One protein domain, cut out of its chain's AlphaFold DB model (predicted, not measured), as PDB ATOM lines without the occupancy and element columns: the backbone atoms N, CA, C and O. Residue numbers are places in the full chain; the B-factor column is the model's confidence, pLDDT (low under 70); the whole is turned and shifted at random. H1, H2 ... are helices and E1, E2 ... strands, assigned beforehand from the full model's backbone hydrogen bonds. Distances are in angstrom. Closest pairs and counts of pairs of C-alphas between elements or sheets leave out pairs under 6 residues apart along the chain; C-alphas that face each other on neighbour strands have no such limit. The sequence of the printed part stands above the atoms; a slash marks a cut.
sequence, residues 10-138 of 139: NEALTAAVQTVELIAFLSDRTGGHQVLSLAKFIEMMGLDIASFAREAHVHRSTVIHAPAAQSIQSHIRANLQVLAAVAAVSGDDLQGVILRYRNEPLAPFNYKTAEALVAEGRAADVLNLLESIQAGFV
ATOM      1  N   ASN A  10      -8.806  44.411 -29.505       62.59
ATOM      2  CA  ASN A  10      -9.003  42.990 -29.227       62.59
ATOM      3  C   ASN A  10      -8.057  42.430 -28.144       62.59
ATOM      4  O   ASN A  10      -8.486  41.613 -27.330       62.59
ATOM      5  N   GLU A  11      -6.805  42.883 -28.082       65.44
ATOM      6  CA  GLU A  11      -5.828  42.482 -27.057       65.44
ATOM      7  C   GLU A  11      -6.204  43.061 -25.689       65.44
ATOM      8  O   GLU A  11      -6.278  42.328 -24.703       65.44
ATOM      9  N   ALA A  12      -6.565  44.347 -25.642       64.31
ATOM     10  CA  ALA A  12      -7.052  44.990 -24.421       64.31
ATOM     11  C   ALA A  12      -8.336  44.321 -23.887       64.31
ATOM     12  O   ALA A  12      -8.493  44.126 -22.679       64.31
ATOM     13  N   LEU A  13      -9.247  43.924 -24.785       62.59
ATOM     14  CA  LEU A  13     -10.455  43.183 -24.423       62.59
ATOM     15  C   LEU A  13     -10.124  41.781 -23.885       62.59
ATOM     16  O   LEU A  13     -10.742  41.339 -22.920       62.59
ATOM     17  N   THR A  14      -9.128  41.107 -24.462       72.06
ATOM     18  CA  THR A  14      -8.685  39.773 -24.025       72.06
ATOM     19  C   THR A  14      -8.060  39.819 -22.631       72.06
ATOM     20  O   THR A  14      -8.466  39.052 -21.758       72.06
ATOM     21  N   ALA A  15      -7.156  40.769 -22.375       67.25
ATOM     22  CA  ALA A  15      -6.551  40.959 -21.054       67.25
ATOM     23  C   ALA A  15      -7.602  41.294 -19.975       67.25
ATOM     24  O   ALA A  15      -7.550  40.785 -18.850       67.25
ATOM     25  N   ALA A  16      -8.610  42.102 -20.325       67.19
ATOM     26  CA  ALA A  16      -9.732  42.390 -19.436       67.19
ATOM     27  C   ALA A  16     -10.565  41.131 -19.125       67.19
ATOM     28  O   ALA A  16     -10.919  40.907 -17.967       67.19
ATOM     29  N   VAL A  17     -10.836  40.281 -20.122       70.69
ATOM     30  CA  VAL A  17     -11.551  39.006 -19.932       70.69
ATOM     31  C   VAL A  17     -10.760  38.057 -19.029       70.69
ATOM     32  O   VAL A  17     -11.315  37.564 -18.050       70.69
ATOM     33  N   GLN A  18      -9.459  37.880 -19.271       73.94
ATOM     34  CA  GLN A  18      -8.594  37.041 -18.431       73.94
ATOM     35  C   GLN A  18      -8.547  37.530 -16.977       73.94
ATOM     36  O   GLN A  18      -8.566  36.732 -16.040       73.94
ATOM     37  N   THR A  19      -8.553  38.848 -16.769       77.12
ATOM     38  CA  THR A  19      -8.605  39.443 -15.426       77.12
ATOM     39  C   THR A  19      -9.919  39.114 -14.715       77.12
ATOM     40  O   THR A  19      -9.919  38.755 -13.535       77.12
ATOM     41  N   VAL A  20     -11.050  39.211 -15.420       80.81
ATOM     42  CA  VAL A  20     -12.370  38.864 -14.872       80.81
ATOM     43  C   VAL A  20     -12.444  37.377 -14.531       80.81
ATOM     44  O   VAL A  20     -12.923  37.030 -13.452       80.81
ATOM     45  N   GLU A  21     -11.933  36.505 -15.400       83.00
ATOM     46  CA  GLU A  21     -11.862  35.062 -15.152       83.00
ATOM     47  C   GLU A  21     -10.990  34.734 -13.939       83.00
ATOM     48  O   GLU A  21     -11.389  33.928 -13.099       83.00
ATOM     49  N   LEU A  22      -9.847  35.407 -13.784       81.94
ATOM     50  CA  LEU A  22      -8.958  35.220 -12.641       81.94
ATOM     51  C   LEU A  22      -9.618  35.650 -11.323       81.94
ATOM     52  O   LEU A  22      -9.568  34.924 -10.328       81.94
ATOM     53  N   ILE A  23     -10.291  36.804 -11.307       86.50
ATOM     54  CA  ILE A  23     -11.049  37.268 -10.137       86.50
ATOM     55  C   ILE A  23     -12.198  36.303  -9.824       86.50
ATOM     56  O   ILE A  23     -12.438  35.991  -8.655       86.50
ATOM     57  N   ALA A  24     -12.901  35.808 -10.843       86.00
ATOM     58  CA  ALA A  24     -13.980  34.839 -10.676       86.00
ATOM     59  C   ALA A  24     -13.458  33.508 -10.113       86.00
ATOM     60  O   ALA A  24     -14.033  32.983  -9.158       86.00
ATOM     61  N   PHE A  25     -12.336  33.008 -10.634       87.00
ATOM     62  CA  PHE A  25     -11.651  31.820 -10.130       87.00
ATOM     63  C   PHE A  25     -11.292  31.977  -8.649       87.00
ATOM     64  O   PHE A  25     -11.609  31.103  -7.837       87.00
ATOM     65  N   LEU A  26     -10.710  33.119  -8.276       90.25
ATOM     66  CA  LEU A  26     -10.296  33.422  -6.906       90.25
ATOM     67  C   LEU A  26     -11.441  33.836  -5.985       90.25
ATOM     68  O   LEU A  26     -11.216  33.992  -4.790       90.25
ATOM     69  N   SER A  27     -12.663  34.001  -6.481       89.88
ATOM     70  CA  SER A  27     -13.795  34.383  -5.641       89.88
ATOM     71  C   SER A  27     -14.266  33.233  -4.746       89.88
ATOM     72  O   SER A  27     -14.220  32.054  -5.115       89.88
ATOM     73  N   ASP A  28     -14.762  33.601  -3.568       89.69
ATOM     74  CA  ASP A  28     -15.436  32.734  -2.603       89.69
ATOM     75  C   ASP A  28     -16.518  33.522  -1.841       89.69
ATOM     76  O   ASP A  28     -16.625  34.747  -1.975       89.69
ATOM     77  N   ARG A  29     -17.362  32.835  -1.066       84.50
ATOM     78  CA  ARG A  29     -18.396  33.445  -0.224       84.50
ATOM     79  C   ARG A  29     -18.131  33.159   1.245       84.50
ATOM     80  O   ARG A  29     -18.137  32.015   1.684       84.50
ATOM     81  N   THR A  30     -18.004  34.213   2.041       78.75
ATOM     82  CA  THR A  30     -17.877  34.114   3.499       78.75
ATOM     83  C   THR A  30     -18.900  35.029   4.155       78.75
ATOM     84  O   THR A  30     -18.957  36.221   3.859       78.75
ATOM     85  N   GLY A  31     -19.757  34.477   5.021       75.88
ATOM     86  CA  GLY A  31     -20.759  35.261   5.757       75.88
ATOM     87  C   GLY A  31     -21.689  36.089   4.858       75.88
ATOM     88  O   GLY A  31     -22.002  37.227   5.191       75.88
ATOM     89  N   GLY A  32     -22.062  35.564   3.685       80.44
ATOM     90  CA  GLY A  32     -22.927  36.251   2.715       80.44
ATOM     91  C   GLY A  32     -22.231  37.280   1.815       80.44
ATOM     92  O   GLY A  32     -22.864  37.778   0.887       80.44
ATOM     93  N   HIS A  33     -20.943  37.557   2.027       79.94
ATOM     94  CA  HIS A  33     -20.164  38.512   1.239       79.94
ATOM     95  C   HIS A  33     -19.220  37.782   0.283       79.94
ATOM     96  O   HIS A  33     -18.679  36.723   0.617       79.94
ATOM     97  N   GLN A  34     -19.014  38.352  -0.905       86.06
ATOM     98  CA  GLN A  34     -18.012  37.860  -1.845       86.06
ATOM     99  C   GLN A  34     -16.627  38.350  -1.415       86.06
ATOM    100  O   GLN A  34     -16.422  39.546  -1.208       86.06
ATOM    101  N   VAL A  35     -15.691  37.420  -1.276       91.81
ATOM    102  CA  VAL A  35     -14.303  37.679  -0.874       91.81
ATOM    103  C   VAL A  35     -13.349  36.992  -1.842       91.81
ATOM    104  O   VAL A  35     -13.736  36.062  -2.551       91.81
ATOM    105  N   LEU A  36     -12.095  37.434  -1.871       93.38
ATOM    106  CA  LEU A  36     -11.035  36.700  -2.548       93.38
ATOM    107  C   LEU A  36     -10.580  35.562  -1.631       93.38
ATOM    108  O   LEU A  36     -10.201  35.787  -0.479       93.38
ATOM    109  N   SER A  37     -10.636  34.335  -2.136       94.50
ATOM    110  CA  SER A  37     -10.182  33.143  -1.436       94.50
ATOM    111  C   SER A  37      -8.662  33.167  -1.302       94.50
ATOM    112  O   SER A  37      -7.927  32.912  -2.260       94.50
ATOM    113  N   LEU A  38      -8.207  33.347  -0.066       94.69
ATOM    114  CA  LEU A  38      -6.806  33.217   0.314       94.69
ATOM    115  C   LEU A  38      -6.221  31.840  -0.038       94.69
ATOM    116  O   LEU A  38      -5.094  31.772  -0.507       94.69
ATOM    117  N   ALA A  39      -6.983  30.754   0.141       93.94
ATOM    118  CA  ALA A  39      -6.509  29.397  -0.141       93.94
ATOM    119  C   ALA A  39      -6.152  29.216  -1.625       93.94
ATOM    120  O   ALA A  39      -5.007  28.915  -1.946       93.94
ATOM    121  N   LYS A  40      -7.102  29.509  -2.525       94.81
ATOM    122  CA  LYS A  40      -6.869  29.509  -3.979       94.81
ATOM    123  C   LYS A  40      -5.733  30.444  -4.402       94.81
ATOM    124  O   LYS A  40      -4.985  30.106  -5.309       94.81
ATOM    125  N   PHE A  41      -5.591  31.608  -3.763       95.31
ATOM    126  CA  PHE A  41      -4.496  32.528  -4.068       95.31
ATOM    127  C   PHE A  41      -3.129  31.943  -3.683       95.31
ATOM    128  O   PHE A  41      -2.212  31.963  -4.497       95.31
ATOM    129  N   ILE A  42      -2.998  31.391  -2.472       94.81
ATOM    130  CA  ILE A  42      -1.769  30.731  -2.004       94.81
ATOM    131  C   ILE A  42      -1.406  29.558  -2.921       94.81
ATOM    132  O   ILE A  42      -0.246  29.426  -3.301       94.81
ATOM    133  N   GLU A  43      -2.393  28.747  -3.306       94.38
ATOM    134  CA  GLU A  43      -2.214  27.624  -4.230       94.38
ATOM    135  C   GLU A  43      -1.744  28.095  -5.611       94.38
ATOM    136  O   GLU A  43      -0.716  27.631  -6.099       94.38
ATOM    137  N   MET A  44      -2.441  29.069  -6.205       93.50
ATOM    138  CA  MET A  44      -2.091  29.660  -7.499       93.50
ATOM    139  C   MET A  44      -0.666  30.225  -7.505       93.50
ATOM    140  O   MET A  44       0.069  30.040  -8.471       93.50
ATOM    141  N   MET A  45      -0.276  30.907  -6.427       93.06
ATOM    142  CA  MET A  45       1.049  31.512  -6.293       93.06
ATOM    143  C   MET A  45       2.129  30.511  -5.853       93.06
ATOM    144  O   MET A  45       3.306  30.868  -5.820       93.06
ATOM    145  N   GLY A  46       1.768  29.273  -5.497       93.12
ATOM    146  CA  GLY A  46       2.702  28.293  -4.938       93.12
ATOM    147  C   GLY A  46       3.381  28.780  -3.653       93.12
ATOM    148  O   GLY A  46       4.575  28.551  -3.460       93.12
ATOM    149  N   LEU A  47       2.653  29.519  -2.812       93.38
ATOM    150  CA  LEU A  47       3.145  30.054  -1.542       93.38
ATOM    151  C   LEU A  47       2.817  29.102  -0.387       93.38
ATOM    152  O   LEU A  47       1.939  28.247  -0.479       93.38
ATOM    153  N   ASP A  48       3.486  29.297   0.747       95.06
ATOM    154  CA  ASP A  48       3.021  28.778   2.031       95.06
ATOM    155  C   ASP A  48       2.447  29.909   2.906       95.06
ATOM    156  O   ASP A  48       2.597  31.103   2.628       95.06
ATOM    157  N   ILE A  49       1.771  29.531   3.995       94.88
ATOM    158  CA  ILE A  49       1.131  30.478   4.923       94.88
ATOM    159  C   ILE A  49       2.157  31.464   5.509       94.88
ATOM    160  O   ILE A  49       1.826  32.624   5.748       94.88
ATOM    161  N   ALA A  50       3.388  31.016   5.773       96.12
ATOM    162  CA  ALA A  50       4.414  31.854   6.390       96.12
ATOM    163  C   ALA A  50       4.945  32.912   5.411       96.12
ATOM    164  O   ALA A  50       5.109  34.073   5.787       96.12
ATOM    165  N   SER A  51       5.154  32.521   4.157       95.12
ATOM    166  CA  SER A  51       5.585  33.380   3.059       95.12
ATOM    167  C   SER A  51       4.525  34.428   2.760       95.12
ATOM    168  O   SER A  51       4.841  35.615   2.771       95.12
ATOM    169  N   PHE A  52       3.258  34.013   2.655       96.81
ATOM    170  CA  PHE A  52       2.144  34.946   2.494       96.81
ATOM    171  C   PHE A  52       2.049  35.931   3.668       96.81
ATOM    172  O   PHE A  52       1.916  37.133   3.463       96.81
ATOM    173  N   ALA A  53       2.137  35.447   4.913       96.88
ATOM    174  CA  ALA A  53       2.064  36.303   6.099       96.88
ATOM    175  C   ALA A  53       3.159  37.384   6.093       96.88
ATOM    176  O   ALA A  53       2.884  38.549   6.382       96.88
ATOM    177  N   ARG A  54       4.383  36.997   5.714       96.62
ATOM    178  CA  ARG A  54       5.529  37.898   5.557       96.62
ATOM    179  C   ARG A  54       5.286  38.937   4.460       96.62
ATOM    180  O   ARG A  54       5.539  40.111   4.695       96.62
ATOM    181  N   GLU A  55       4.800  38.527   3.292       95.44
ATOM    182  CA  GLU A  55       4.550  39.422   2.148       95.44
ATOM    183  C   GLU A  55       3.397  40.396   2.392       95.44
ATOM    184  O   GLU A  55       3.469  41.560   2.005       95.44
ATOM    185  N   ALA A  56       2.355  39.944   3.085       95.94
ATOM    186  CA  ALA A  56       1.204  40.762   3.440       95.94
ATOM    187  C   ALA A  56       1.414  41.605   4.714       95.94
ATOM    188  O   ALA A  56       0.510  42.350   5.093       95.94
ATOM    189  N   HIS A  57       2.567  41.489   5.388       96.25
ATOM    190  CA  HIS A  57       2.862  42.126   6.683       96.25
ATOM    191  C   HIS A  57       1.798  41.851   7.755       96.25
ATOM    192  O   HIS A  57       1.402  42.731   8.521       96.25
ATOM    193  N   VAL A  58       1.315  40.609   7.816       96.56
ATOM    194  CA  VAL A  58       0.327  40.159   8.807       96.56
ATOM    195  C   VAL A  58       0.873  39.016   9.648       96.56
ATOM    196  O   VAL A  58       1.772  38.278   9.256       96.56
ATOM    197  N   HIS A  59       0.287  38.815  10.825       96.69
ATOM    198  CA  HIS A  59       0.608  37.650  11.637       96.69
ATOM    199  C   HIS A  59       0.009  36.367  11.032       96.69
ATOM    200  O   HIS A  59      -1.125  36.370  10.552       96.69
ATOM    201  N   ARG A  60       0.718  35.233  11.138       95.12
ATOM    202  CA  ARG A  60       0.243  33.914  10.664       95.12
ATOM    203  C   ARG A  60      -1.143  33.549  11.212       95.12
ATOM    204  O   ARG A  60      -1.958  32.974  10.500       95.12
ATOM    205  N   SER A  61      -1.414  33.914  12.466       94.75
ATOM    206  CA  SER A  61      -2.726  33.721  13.107       94.75
ATOM    207  C   SER A  61      -3.852  34.391  12.312       94.75
ATOM    208  O   SER A  61      -4.898  33.789  12.102       94.75
ATOM    209  N   THR A  62      -3.616  35.593  11.784       94.31
ATOM    210  CA  THR A  62      -4.583  36.310  10.946       94.31
ATOM    211  C   THR A  62      -4.883  35.540   9.664       94.31
ATOM    212  O   THR A  62      -6.040  35.411   9.287       94.31
ATOM    213  N   VAL A  63      -3.854  34.971   9.028       93.88
ATOM    214  CA  VAL A  63      -3.993  34.169   7.799       93.88
ATOM    215  C   VAL A  63      -4.861  32.927   8.040       93.88
ATOM    216  O   VAL A  63      -5.682  32.578   7.200       93.88
ATOM    217  N   ILE A  64      -4.718  32.289   9.206       93.38
ATOM    218  CA  ILE A  64      -5.443  31.060   9.565       93.38
ATOM    219  C   ILE A  64      -6.874  31.355  10.030       93.38
ATOM    220  O   ILE A  64      -7.808  30.661   9.637       93.38
ATOM    221  N   HIS A  65      -7.053  32.358  10.890       93.12
ATOM    222  CA  HIS A  65      -8.308  32.567  11.618       93.12
ATOM    223  C   HIS A  65      -9.167  33.703  11.061       93.12
ATOM    224  O   HIS A  65     -10.357  33.768  11.364       93.12
ATOM    225  N   ALA A  66      -8.595  34.593  10.250       92.56
ATOM    226  CA  ALA A  66      -9.292  35.733   9.665       92.56
ATOM    227  C   ALA A  66      -8.923  35.940   8.179       92.56
ATOM    228  O   ALA A  66      -8.515  37.038   7.804       92.56
ATOM    229  N   PRO A  67      -9.097  34.932   7.299       89.56
ATOM    230  CA  PRO A  67      -8.710  35.014   5.881       89.56
ATOM    231  C   PRO A  67      -9.442  36.117   5.088       89.56
ATOM    232  O   PRO A  67      -8.964  36.574   4.050       89.56
ATOM    233  N   ALA A  68     -10.591  36.585   5.584       92.44
ATOM    234  CA  ALA A  68     -11.347  37.703   5.019       92.44
ATOM    235  C   ALA A  68     -10.930  39.082   5.579       92.44
ATOM    236  O   ALA A  68     -11.555  40.089   5.246       92.44
ATOM    237  N   ALA A  69      -9.902  39.157   6.434       93.94
ATOM    238  CA  ALA A  69      -9.418  40.418   6.987       93.94
ATOM    239  C   ALA A  69      -9.007  41.394   5.876       93.94
ATOM    240  O   ALA A  69      -8.407  41.005   4.872       93.94
ATOM    241  N   GLN A  70      -9.277  42.686   6.085       94.56
ATOM    242  CA  GLN A  70      -9.027  43.724   5.085       94.56
ATOM    243  C   GLN A  70      -7.566  43.754   4.614       94.56
ATOM    244  O   GLN A  70      -7.329  43.927   3.427       94.56
ATOM    245  N   SER A  71      -6.590  43.546   5.503       94.94
ATOM    246  CA  SER A  71      -5.167  43.499   5.132       94.94
ATOM    247  C   SER A  71      -4.855  42.375   4.139       94.94
ATOM    248  O   SER A  71      -4.185  42.611   3.137       94.94
ATOM    249  N   ILE A  72      -5.409  41.180   4.363       96.31
ATOM    250  CA  ILE A  72      -5.275  40.027   3.463       96.31
ATOM    251  C   ILE A  72      -5.949  40.326   2.124       96.31
ATOM    252  O   ILE A  72      -5.335  40.172   1.071       96.31
ATOM    253  N   GLN A  73      -7.193  40.809   2.156       95.88
ATOM    254  CA  GLN A  73      -7.960  41.109   0.945       95.88
ATOM    255  C   GLN A  73      -7.308  42.218   0.104       95.88
ATOM    256  O   GLN A  73      -7.274  42.118  -1.122       95.88
ATOM    257  N   SER A  74      -6.766  43.257   0.744       95.88
ATOM    258  CA  SER A  74      -6.026  44.332   0.077       95.88
ATOM    259  C   SER A  74      -4.733  43.826  -0.552       95.88
ATOM    260  O   SER A  74      -4.452  44.171  -1.697       95.88
ATOM    261  N   HIS A  75      -3.975  42.978   0.150       97.31
ATOM    262  CA  HIS A  75      -2.745  42.407  -0.391       97.31
ATOM    263  C   HIS A  75      -3.020  41.516  -1.611       97.31
ATOM    264  O   HIS A  75      -2.386  41.696  -2.651       97.31
ATOM    265  N   ILE A  76      -4.015  40.622  -1.538       96.75
ATOM    266  CA  ILE A  76      -4.416  39.795  -2.689       96.75
ATOM    267  C   ILE A  76      -4.829  40.696  -3.862       96.75
ATOM    268  O   ILE A  76      -4.373  40.498  -4.982       96.75
ATOM    269  N   ARG A  77      -5.643  41.731  -3.619       95.44
ATOM    270  CA  ARG A  77      -6.096  42.647  -4.677       95.44
ATOM    271  C   ARG A  77      -4.937  43.382  -5.354       95.44
ATOM    272  O   ARG A  77      -4.945  43.488  -6.575       95.44
ATOM    273  N   ALA A  78      -3.952  43.848  -4.586       97.12
ATOM    274  CA  ALA A  78      -2.767  44.508  -5.127       97.12
ATOM    275  C   ALA A  78      -1.949  43.567  -6.027       97.12
ATOM    276  O   ALA A  78      -1.563  43.958  -7.127       97.12
ATOM    277  N   ASN A  79      -1.760  42.309  -5.610       96.62
ATOM    278  CA  ASN A  79      -1.118  41.289  -6.443       96.62
ATOM    279  C   ASN A  79      -1.891  41.080  -7.755       96.62
ATOM    280  O   ASN A  79      -1.297  41.099  -8.826       96.62
ATOM    281  N   LEU A  80      -3.220  40.932  -7.690       94.62
ATOM    282  CA  LEU A  80      -4.043  40.701  -8.884       94.62
ATOM    283  C   LEU A  80      -4.038  41.875  -9.862       94.62
ATOM    284  O   LEU A  80      -4.025  41.650 -11.067       94.62
ATOM    285  N   GLN A  81      -4.018  43.112  -9.363       93.56
ATOM    286  CA  GLN A  81      -3.896  44.298 -10.213       93.56
ATOM    287  C   GLN A  81      -2.583  44.289 -10.997       93.56
ATOM    288  O   GLN A  81      -2.584  44.551 -12.198       93.56
ATOM    289  N   VAL A  82      -1.471  43.955 -10.337       95.69
ATOM    290  CA  VAL A  82      -0.163  43.905 -10.996       95.69
ATOM    291  C   VAL A  82      -0.058  42.710 -11.943       95.69
ATOM    292  O   VAL A  82       0.419  42.883 -13.057       95.69
ATOM    293  N   LEU A  83      -0.558  41.529 -11.566       93.50
ATOM    294  CA  LEU A  83      -0.600  40.358 -12.452       93.50
ATOM    295  C   LEU A  83      -1.397  40.645 -13.734       93.50
ATOM    296  O   LEU A  83      -0.932  40.323 -14.823       93.50
ATOM    297  N   ALA A  84      -2.551  41.306 -13.621       89.62
ATOM    298  CA  ALA A  84      -3.345  41.722 -14.777       89.62
ATOM    299  C   ALA A  84      -2.584  42.705 -15.683       89.62
ATOM    300  O   ALA A  84      -2.604  42.565 -16.905       89.62
ATOM    301  N   ALA A  85      -1.878  43.673 -15.095       90.19
ATOM    302  CA  ALA A  85      -1.065  44.621 -15.853       90.19
ATOM    303  C   ALA A  85       0.126  43.941 -16.549       90.19
ATOM    304  O   ALA A  85       0.411  44.247 -17.703       90.19
ATOM    305  N   VAL A  86       0.795  42.990 -15.888       91.31
ATOM    306  CA  VAL A  86       1.875  42.196 -16.499       91.31
ATOM    307  C   VAL A  86       1.333  41.377 -17.670       91.31
ATOM    308  O   VAL A  86       1.921  41.428 -18.746       91.31
ATOM    309  N   ALA A  87       0.190  40.701 -17.501       88.19
ATOM    310  CA  ALA A  87      -0.465  39.942 -18.569       88.19
ATOM    311  C   ALA A  87      -0.786  40.815 -19.791       88.19
ATOM    312  O   ALA A  87      -0.529  40.416 -20.924       88.19
ATOM    313  N   ALA A  88      -1.287  42.032 -19.561       84.19
ATOM    314  CA  ALA A  88      -1.604  42.978 -20.628       84.19
ATOM    315  C   ALA A  88      -0.368  43.477 -21.398       84.19
ATOM    316  O   ALA A  88      -0.500  43.893 -22.546       84.19
ATOM    317  N   VAL A  89       0.815  43.471 -20.775       85.62
ATOM    318  CA  VAL A  89       2.071  43.902 -21.409       85.62
ATOM    319  C   VAL A  89       2.800  42.737 -22.078       85.62
ATOM    320  O   VAL A  89       3.388  42.932 -23.139       85.62
ATOM    321  N   SER A  90       2.797  41.542 -21.480       83.56
ATOM    322  CA  SER A  90       3.578  40.411 -21.993       83.56
ATOM    323  C   SER A  90       2.818  39.516 -22.972       83.56
ATOM    324  O   SER A  90       3.451  38.892 -23.820       83.56
ATOM    325  N   GLY A  91       1.485  39.449 -22.878       78.81
ATOM    326  CA  GLY A  91       0.670  38.511 -23.659       78.81
ATOM    327  C   GLY A  91       0.890  37.038 -23.287       78.81
ATOM    328  O   GLY A  91       0.457  36.152 -24.023       78.81
ATOM    329  N   ASP A  92       1.571  36.774 -22.167       84.12
ATOM    330  CA  ASP A  92       1.834  35.421 -21.682       84.12
ATOM    331  C   ASP A  92       0.571  34.776 -21.089       84.12
ATOM    332  O   ASP A  92      -0.389  35.441 -20.687       84.12
ATOM    333  N   ASP A  93       0.595  33.450 -20.973       87.62
ATOM    334  CA  ASP A  93      -0.376  32.732 -20.158       87.62
ATOM    335  C   ASP A  93      -0.153  32.992 -18.653       87.62
ATOM    336  O   ASP A  93       0.847  33.573 -18.225       87.62
ATOM    337  N   LEU A  94      -1.090  32.544 -17.811       86.00
ATOM    338  CA  LEU A  94      -1.041  32.806 -16.367       86.00
ATOM    339  C   LEU A  94       0.281  32.354 -15.718       86.00
ATOM    340  O   LEU A  94       0.780  33.024 -14.815       86.00
ATOM    341  N   GLN A  95       0.860  31.237 -16.169       90.38
ATOM    342  CA  GLN A  95       2.122  30.733 -15.626       90.38
ATOM    343  C   GLN A  95       3.306  31.620 -16.020       90.38
ATOM    344  O   GLN A  95       4.117  31.954 -15.153       90.38
ATOM    345  N   GLY A  96       3.388  32.054 -17.282       92.69
ATOM    346  CA  GLY A  96       4.395  33.017 -17.725       92.69
ATOM    347  C   GLY A  96       4.289  34.347 -16.977       92.69
ATOM    348  O   GLY A  96       5.291  34.847 -16.462       92.69
ATOM    349  N   VAL A  97       3.066  34.855 -16.800       92.94
ATOM    350  CA  VAL A  97       2.787  36.078 -16.031       92.94
ATOM    351  C   VAL A  97       3.263  35.956 -14.583       92.94
ATOM    352  O   VAL A  97       3.964  36.844 -14.096       92.94
ATOM    353  N   ILE A  98       2.934  34.858 -13.892       94.06
ATOM    354  CA  ILE A  98       3.376  34.623 -12.508       94.06
ATOM    355  C   ILE A  98       4.902  34.508 -12.445       94.06
ATOM    356  O   ILE A  98       5.529  35.134 -11.590       94.06
ATOM    357  N   LEU A  99       5.523  33.748 -13.351       94.31
ATOM    358  CA  LEU A  99       6.976  33.582 -13.374       94.31
ATOM    359  C   LEU A  99       7.679  34.936 -13.514       94.31
ATOM    360  O   LEU A  99       8.631  35.219 -12.786       94.31
ATOM    361  N   ARG A 100       7.174  35.777 -14.416       94.75
ATOM    362  CA  ARG A 100       7.708  37.105 -14.703       94.75
ATOM    363  C   ARG A 100       7.489  38.065 -13.533       94.75
ATOM    364  O   ARG A 100       8.444  38.664 -13.054       94.75
ATOM    365  N   TYR A 101       6.278  38.112 -12.983       96.38
ATOM    366  CA  TYR A 101       5.939  38.888 -11.785       96.38
ATOM    367  C   TYR A 101       6.876  38.604 -10.597       96.38
ATOM    368  O   TYR A 101       7.315  39.526  -9.901       96.38
ATOM    369  N   ARG A 102       7.205  37.326 -10.379       96.06
ATOM    370  CA  ARG A 102       8.017  36.886  -9.238       96.06
ATOM    371  C   ARG A 102       9.514  37.040  -9.454       96.06
ATOM    372  O   ARG A 102      10.224  37.294  -8.487       96.06
ATOM    373  N   ASN A 103       9.994  36.884 -10.689       96.31
ATOM    374  CA  ASN A 103      11.424  36.703 -10.953       96.31
ATOM    375  C   ASN A 103      12.043  37.744 -11.884       96.31
ATOM    376  O   ASN A 103      13.267  37.844 -11.918       96.31
ATOM    377  N   GLU A 104      11.258  38.508 -12.645       95.38
ATOM    378  CA  GLU A 104      11.824  39.525 -13.526       95.38
ATOM    379  C   GLU A 104      12.257  40.755 -12.715       95.38
ATOM    380  O   GLU A 104      11.424  41.393 -12.059       95.38
ATOM    381  N   PRO A 105      13.550  41.121 -12.745       96.31
ATOM    382  CA  PRO A 105      14.026  42.302 -12.052       96.31
ATOM    383  C   PRO A 105      13.643  43.573 -12.815       96.31
ATOM    384  O   PRO A 105      13.932  43.727 -14.001       96.31
ATOM    385  N   LEU A 106      13.073  44.544 -12.107       95.38
ATOM    386  CA  LEU A 106      12.725  45.846 -12.661       95.38
ATOM    387  C   LEU A 106      13.869  46.833 -12.411       95.38
ATOM    388  O   LEU A 106      14.068  47.321 -11.294       95.38
ATOM    389  N   ALA A 107      14.630  47.141 -13.464       94.06
ATOM    390  CA  ALA A 107      15.802  48.018 -13.387       94.06
ATOM    391  C   ALA A 107      15.534  49.387 -12.713       94.06
ATOM    392  O   ALA A 107      16.335  49.770 -11.856       94.06
ATOM    393  N   PRO A 108      14.410  50.095 -12.978       94.06
ATOM    394  CA  PRO A 108      14.108  51.371 -12.313       94.06
ATOM    395  C   PRO A 108      13.933  51.272 -10.791       94.06
ATOM    396  O   PRO A 108      13.994  52.280 -10.091       94.06
ATOM    397  N   PHE A 109      13.728  50.064 -10.262       96.38
ATOM    398  CA  PHE A 109      13.465  49.809  -8.850       96.38
ATOM    399  C   PHE A 109      14.609  49.062  -8.164       96.38
ATOM    400  O   PHE A 109      14.373  48.231  -7.288       96.38
ATOM    401  N   ASN A 110      15.856  49.364  -8.539       96.50
ATOM    402  CA  ASN A 110      17.052  48.686  -8.025       96.50
ATOM    403  C   ASN A 110      16.997  47.167  -8.246       96.50
ATOM    404  O   ASN A 110      17.375  46.398  -7.365       96.50
ATOM    405  N   TYR A 111      16.492  46.746  -9.409       96.38
ATOM    406  CA  TYR A 111      16.361  45.337  -9.796       96.38
ATOM    407  C   TYR A 111      15.463  44.499  -8.873       96.38
ATOM    408  O   TYR A 111      15.548  43.272  -8.875       96.38
ATOM    409  N   LYS A 112      14.571  45.133  -8.101       97.88
ATOM    410  CA  LYS A 112      13.512  44.420  -7.376       97.88
ATOM    411  C   LYS A 112      12.484  43.849  -8.348       97.88
ATOM    412  O   LYS A 112      12.229  44.432  -9.400       97.88
ATOM    413  N   THR A 113      11.875  42.736  -7.968       97.88
ATOM    414  CA  THR A 113      10.785  42.119  -8.729       97.88
ATOM    415  C   THR A 113       9.461  42.818  -8.430       97.88
ATOM    416  O   THR A 113       9.331  43.536  -7.431       97.88
ATOM    417  N   ALA A 114       8.465  42.617  -9.293       97.44
ATOM    418  CA  ALA A 114       7.129  43.160  -9.066       97.44
ATOM    419  C   ALA A 114       6.519  42.614  -7.760       97.44
ATOM    420  O   ALA A 114       5.968  43.392  -6.983       97.44
ATOM    421  N   GLU A 115       6.711  41.322  -7.465       97.62
ATOM    422  CA  GLU A 115       6.307  40.696  -6.196       97.62
ATOM    423  C   GLU A 115       6.903  41.406  -4.974       97.62
ATOM    424  O   GLU A 115       6.177  41.775  -4.047       97.62
ATOM    425  N   ALA A 116       8.211  41.679  -4.994       97.75
ATOM    426  CA  ALA A 116       8.879  42.372  -3.896       97.75
ATOM    427  C   ALA A 116       8.321  43.790  -3.685       97.75
ATOM    428  O   ALA A 116       8.108  44.218  -2.552       97.75
ATOM    429  N   LEU A 117       8.038  44.517  -4.768       98.31
ATOM    430  CA  LEU A 117       7.473  45.865  -4.686       98.31
ATOM    431  C   LEU A 117       6.031  45.862  -4.177       98.31
ATOM    432  O   LEU A 117       5.666  46.730  -3.385       98.31
ATOM    433  N   VAL A 118       5.214  44.881  -4.570       97.94
ATOM    434  CA  VAL A 118       3.857  44.720  -4.025       97.94
ATOM    435  C   VAL A 118       3.909  44.412  -2.531       97.94
ATOM    436  O   VAL A 118       3.172  45.034  -1.764       97.94
ATOM    437  N   ALA A 119       4.813  43.527  -2.099       96.94
ATOM    438  CA  ALA A 119       5.043  43.264  -0.681       96.94
ATOM    439  C   ALA A 119       5.496  44.530   0.072       96.94
ATOM    440  O   ALA A 119       5.110  44.737   1.213       96.94
ATOM    441  N   GLU A 120       6.245  45.436  -0.555       97.31
ATOM    442  CA  GLU A 120       6.627  46.734   0.027       97.31
ATOM    443  C   GLU A 120       5.500  47.786   0.027       97.31
ATOM    444  O   GLU A 120       5.719  48.921   0.447       97.31
ATOM    445  N   GLY A 121       4.294  47.445  -0.441       96.56
ATOM    446  CA  GLY A 121       3.174  48.385  -0.559       96.56
ATOM    447  C   GLY A 121       3.296  49.342  -1.750       96.56
ATOM    448  O   GLY A 121       2.578  50.336  -1.824       96.56
ATOM    449  N   ARG A 122       4.185  49.042  -2.700       97.81
ATOM    450  CA  ARG A 122       4.527  49.882  -3.858       97.81
ATOM    451  C   ARG A 122       3.902  49.383  -5.162       97.81
ATOM    452  O   ARG A 122       4.448  49.593  -6.239       97.81
ATOM    453  N   ALA A 123       2.738  48.738  -5.081       97.69
ATOM    454  CA  ALA A 123       2.026  48.223  -6.253       97.69
ATOM    455  C   ALA A 123       1.728  49.323  -7.292       97.69
ATOM    456  O   ALA A 123       1.871  49.091  -8.488       97.69
ATOM    457  N   ALA A 124       1.382  50.533  -6.839       97.12
ATOM    458  CA  ALA A 124       1.128  51.674  -7.718       97.12
ATOM    459  C   ALA A 124       2.356  52.058  -8.564       97.12
ATOM    460  O   ALA A 124       2.208  52.359  -9.744       97.12
ATOM    461  N   ASP A 125       3.565  51.986  -7.999       97.50
ATOM    462  CA  ASP A 125       4.802  52.277  -8.734       97.50
ATOM    463  C   ASP A 125       5.006  51.284  -9.889       97.50
ATOM    464  O   ASP A 125       5.401  51.673 -10.988       97.50
ATOM    465  N   VAL A 126       4.701  50.001  -9.654       96.75
ATOM    466  CA  VAL A 126       4.784  48.951 -10.681       96.75
ATOM    467  C   VAL A 126       3.746  49.178 -11.775       96.75
ATOM    468  O   VAL A 126       4.083  49.105 -12.953       96.75
ATOM    469  N   LEU A 127       2.504  49.491 -11.398       95.44
ATOM    470  CA  LEU A 127       1.435  49.790 -12.354       95.44
ATOM    471  C   LEU A 127       1.801  50.982 -13.246       95.44
ATOM    472  O   LEU A 127       1.690  50.875 -14.461       95.44
ATOM    473  N   ASN A 128       2.327  52.064 -12.664       94.81
ATOM    474  CA  ASN A 128       2.774  53.239 -13.416       94.81
ATOM    475  C   ASN A 128       3.918  52.905 -14.386       94.81
ATOM    476  O   ASN A 128       3.957  53.429 -15.501       94.81
ATOM    477  N   LEU A 129       4.858  52.037 -13.986       93.00
ATOM    478  CA  LEU A 129       5.921  51.570 -14.879       93.00
ATOM    479  C   LEU A 129       5.341  50.771 -16.054       93.00
ATOM    480  O   LEU A 129       5.704  51.035 -17.196       93.00
ATOM    481  N   LEU A 130       4.453  49.813 -15.783       91.69
ATOM    482  CA  LEU A 130       3.838  48.969 -16.813       91.69
ATOM    483  C   LEU A 130       2.971  49.791 -17.777       91.69
ATOM    484  O   LEU A 130       3.055  49.592 -18.986       91.69
ATOM    485  N   GLU A 131       2.218  50.764 -17.264       89.44
ATOM    486  CA  GLU A 131       1.474  51.730 -18.077       89.44
ATOM    487  C   GLU A 131       2.419  52.577 -18.939       89.44
ATOM    488  O   GLU A 131       2.180  52.745 -20.131       89.44
ATOM    489  N   SER A 132       3.539  53.049 -18.380       88.31
ATOM    490  CA  SER A 132       4.548  53.802 -19.137       88.31
ATOM    491  C   SER A 132       5.204  52.963 -20.234       88.31
ATOM    492  O   SER A 132       5.476  53.482 -21.313       88.31
ATOM    493  N   ILE A 133       5.450  51.672 -19.987       86.12
ATOM    494  CA  ILE A 133       5.956  50.734 -20.999       86.12
ATOM    495  C   ILE A 133       4.918  50.566 -22.107       86.12
ATOM    496  O   ILE A 133       5.260  50.702 -23.278       86.12
ATOM    497  N   GLN A 134       3.653  50.337 -21.747       80.00
ATOM    498  CA  GLN A 134       2.570  50.197 -22.715       80.00
ATOM    499  C   GLN A 134       2.385  51.478 -23.540       80.00
ATOM    500  O   GLN A 134       2.224  51.381 -24.749       80.00
ATOM    501  N   ALA A 135       2.477  52.660 -22.921       78.56
ATOM    502  CA  ALA A 135       2.366  53.962 -23.580       78.56
ATOM    503  C   ALA A 135       3.587  54.303 -24.455       78.56
ATOM    504  O   ALA A 135       3.436  54.863 -25.537       78.56
ATOM    505  N   GLY A 136       4.798  53.952 -24.013       65.69
ATOM    506  CA  GLY A 136       6.039  54.126 -24.776       65.69
ATOM    507  C   GLY A 136       6.186  53.143 -25.940       65.69
ATOM    508  O   GLY A 136       6.935  53.411 -26.875       65.69
ATOM    509  N   PHE A 137       5.446  52.034 -25.906       56.12
ATOM    510  CA  PHE A 137       5.295  51.097 -27.018       56.12
ATOM    511  C   PHE A 137       4.365  51.637 -28.124       56.12
ATOM    512  O   PHE A 137       4.392  51.128 -29.238       56.12
ATOM    513  N   VAL A 138       3.586  52.700 -27.867       47.50
ATOM    514  CA  VAL A 138       2.666  53.345 -28.838       47.50
ATOM    515  C   VAL A 138       3.403  54.304 -29.802       47.50
ATOM    516  O   VAL A 138       2.837  55.302 -30.246       47.50
TER     517      VAL A 138
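AT A GLANCE: This is residues 10 to 138 of the 139 residues of an uncharacterized protein of Variovorax sp. YR750 (UniProt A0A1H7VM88). One long helix, H5, runs through the middle, with H1 along one side of it and the helical hairpin of H7 and H8 along another, while H6 crosses it near its last residues. Toward the end where H5 begins lie the short helices H2, H3 and H4 and a small two-stranded hairpin, E1 and E2. The printed part has 129 residues, with eight named helices and two named strands in the order H1, E1, E2, H2, H3, H4, H5, H6, H7, H8, and its class is mostly helix. The one sheet has the order E1 - E2 and is antiparallel. The whole is compact, with a radius of gyration of the C-alphas of 14.8 A and spans of 46 by 34 by 21 A.

IN THESE COORDINATES: The sheet is made of E1, residues 27 to 30, and E2, residues 33 to 36, each 10.0 A from first to last C-alpha. H1, residues 10 to 26, comes before them and is 24.3 A long; its C-alpha 10 is at (-9.003, 42.990, -29.227). After the sheet come H2, residues 38 to 45, H3, residues 49 to 55, and H4, residues 60 to 65. H5, residues 70 to 90, is the longest helix at 30.1 A, from C-alpha 70 at (-9.027, 43.724, 5.085) to C-alpha 90 at (3.578, 40.411, -21.993). H6, residues 94 to 103, is 14.1 A long. H7 has residues 114 to 119. H8, residues 123 to 136, is 19.9 A long and ends with C-alpha 136 at (6.039, 54.126, -24.776).

HOW THE PARTS SIT: E1 and E2 form a hairpin, antiparallel at 135 degrees between their directions, with N 28 and O 35 within hydrogen-bond range at 2.9 A and N 30 and O 33 at 3.0 A. The closest C-alphas of E2 and H5 are those of Leu 36 and Gln 73, 6.4 A apart. E1 and H5 are apart. H5 is the hub, touching five other helices. With residues 80 to 88 alone it touches H1, opposite ways at a shallow tilt of 29 degrees, closest at the C-alphas of Ala 15 and Ala 88, 5.4 A. H8 touches H5 the same way at a shallow tilt of 16 degrees, with the C-alphas of Ala 78 and Ala 123 closest at 6.2 A. H7 touches residues 75 to 82 of H5 alone, opposite ways at a shallow tilt of 11 degrees, the closest C-alphas being those of Asn 79 and Val 118, 6.5 A. H7 and H8 are a helical hairpin, closest at the C-alphas of Leu 117 and Ala 123, 6.1 A. H6 is about perpendicular to H5 at 75 degrees and touches its residues 82 to 90 alone, with the C-alphas of Ala 87 and Val 97 closest at 5.7 A. H2 and H5 only just touch, with 3 pairs of C-alphas within 8 A, the closest being Phe 41 and Ile 76 at 7.4 A. H3 and H4 touch at a steep tilt of 59 degrees, closest at the C-alphas of Ala 53 and Arg 60, 5.5 A. H1 and H8 are apart. In all eight helices every O i to N i+4 pair is within hydrogen-bond range.

THE WHOLE: The two C-alphas farthest apart are those of His 65 and Val 138, 46.8 A. The printed part has no cut. No link is long; H6 to H7, with 10 residues between them, is short, and the other links are tight. Within that short link, residues 105 to 106 pair with residues 112 to 113, antiparallel. The mean pLDDT of the printed part is 89.8, and residues 10 to 13, 15 to 16 and 136 to 138 are under 70.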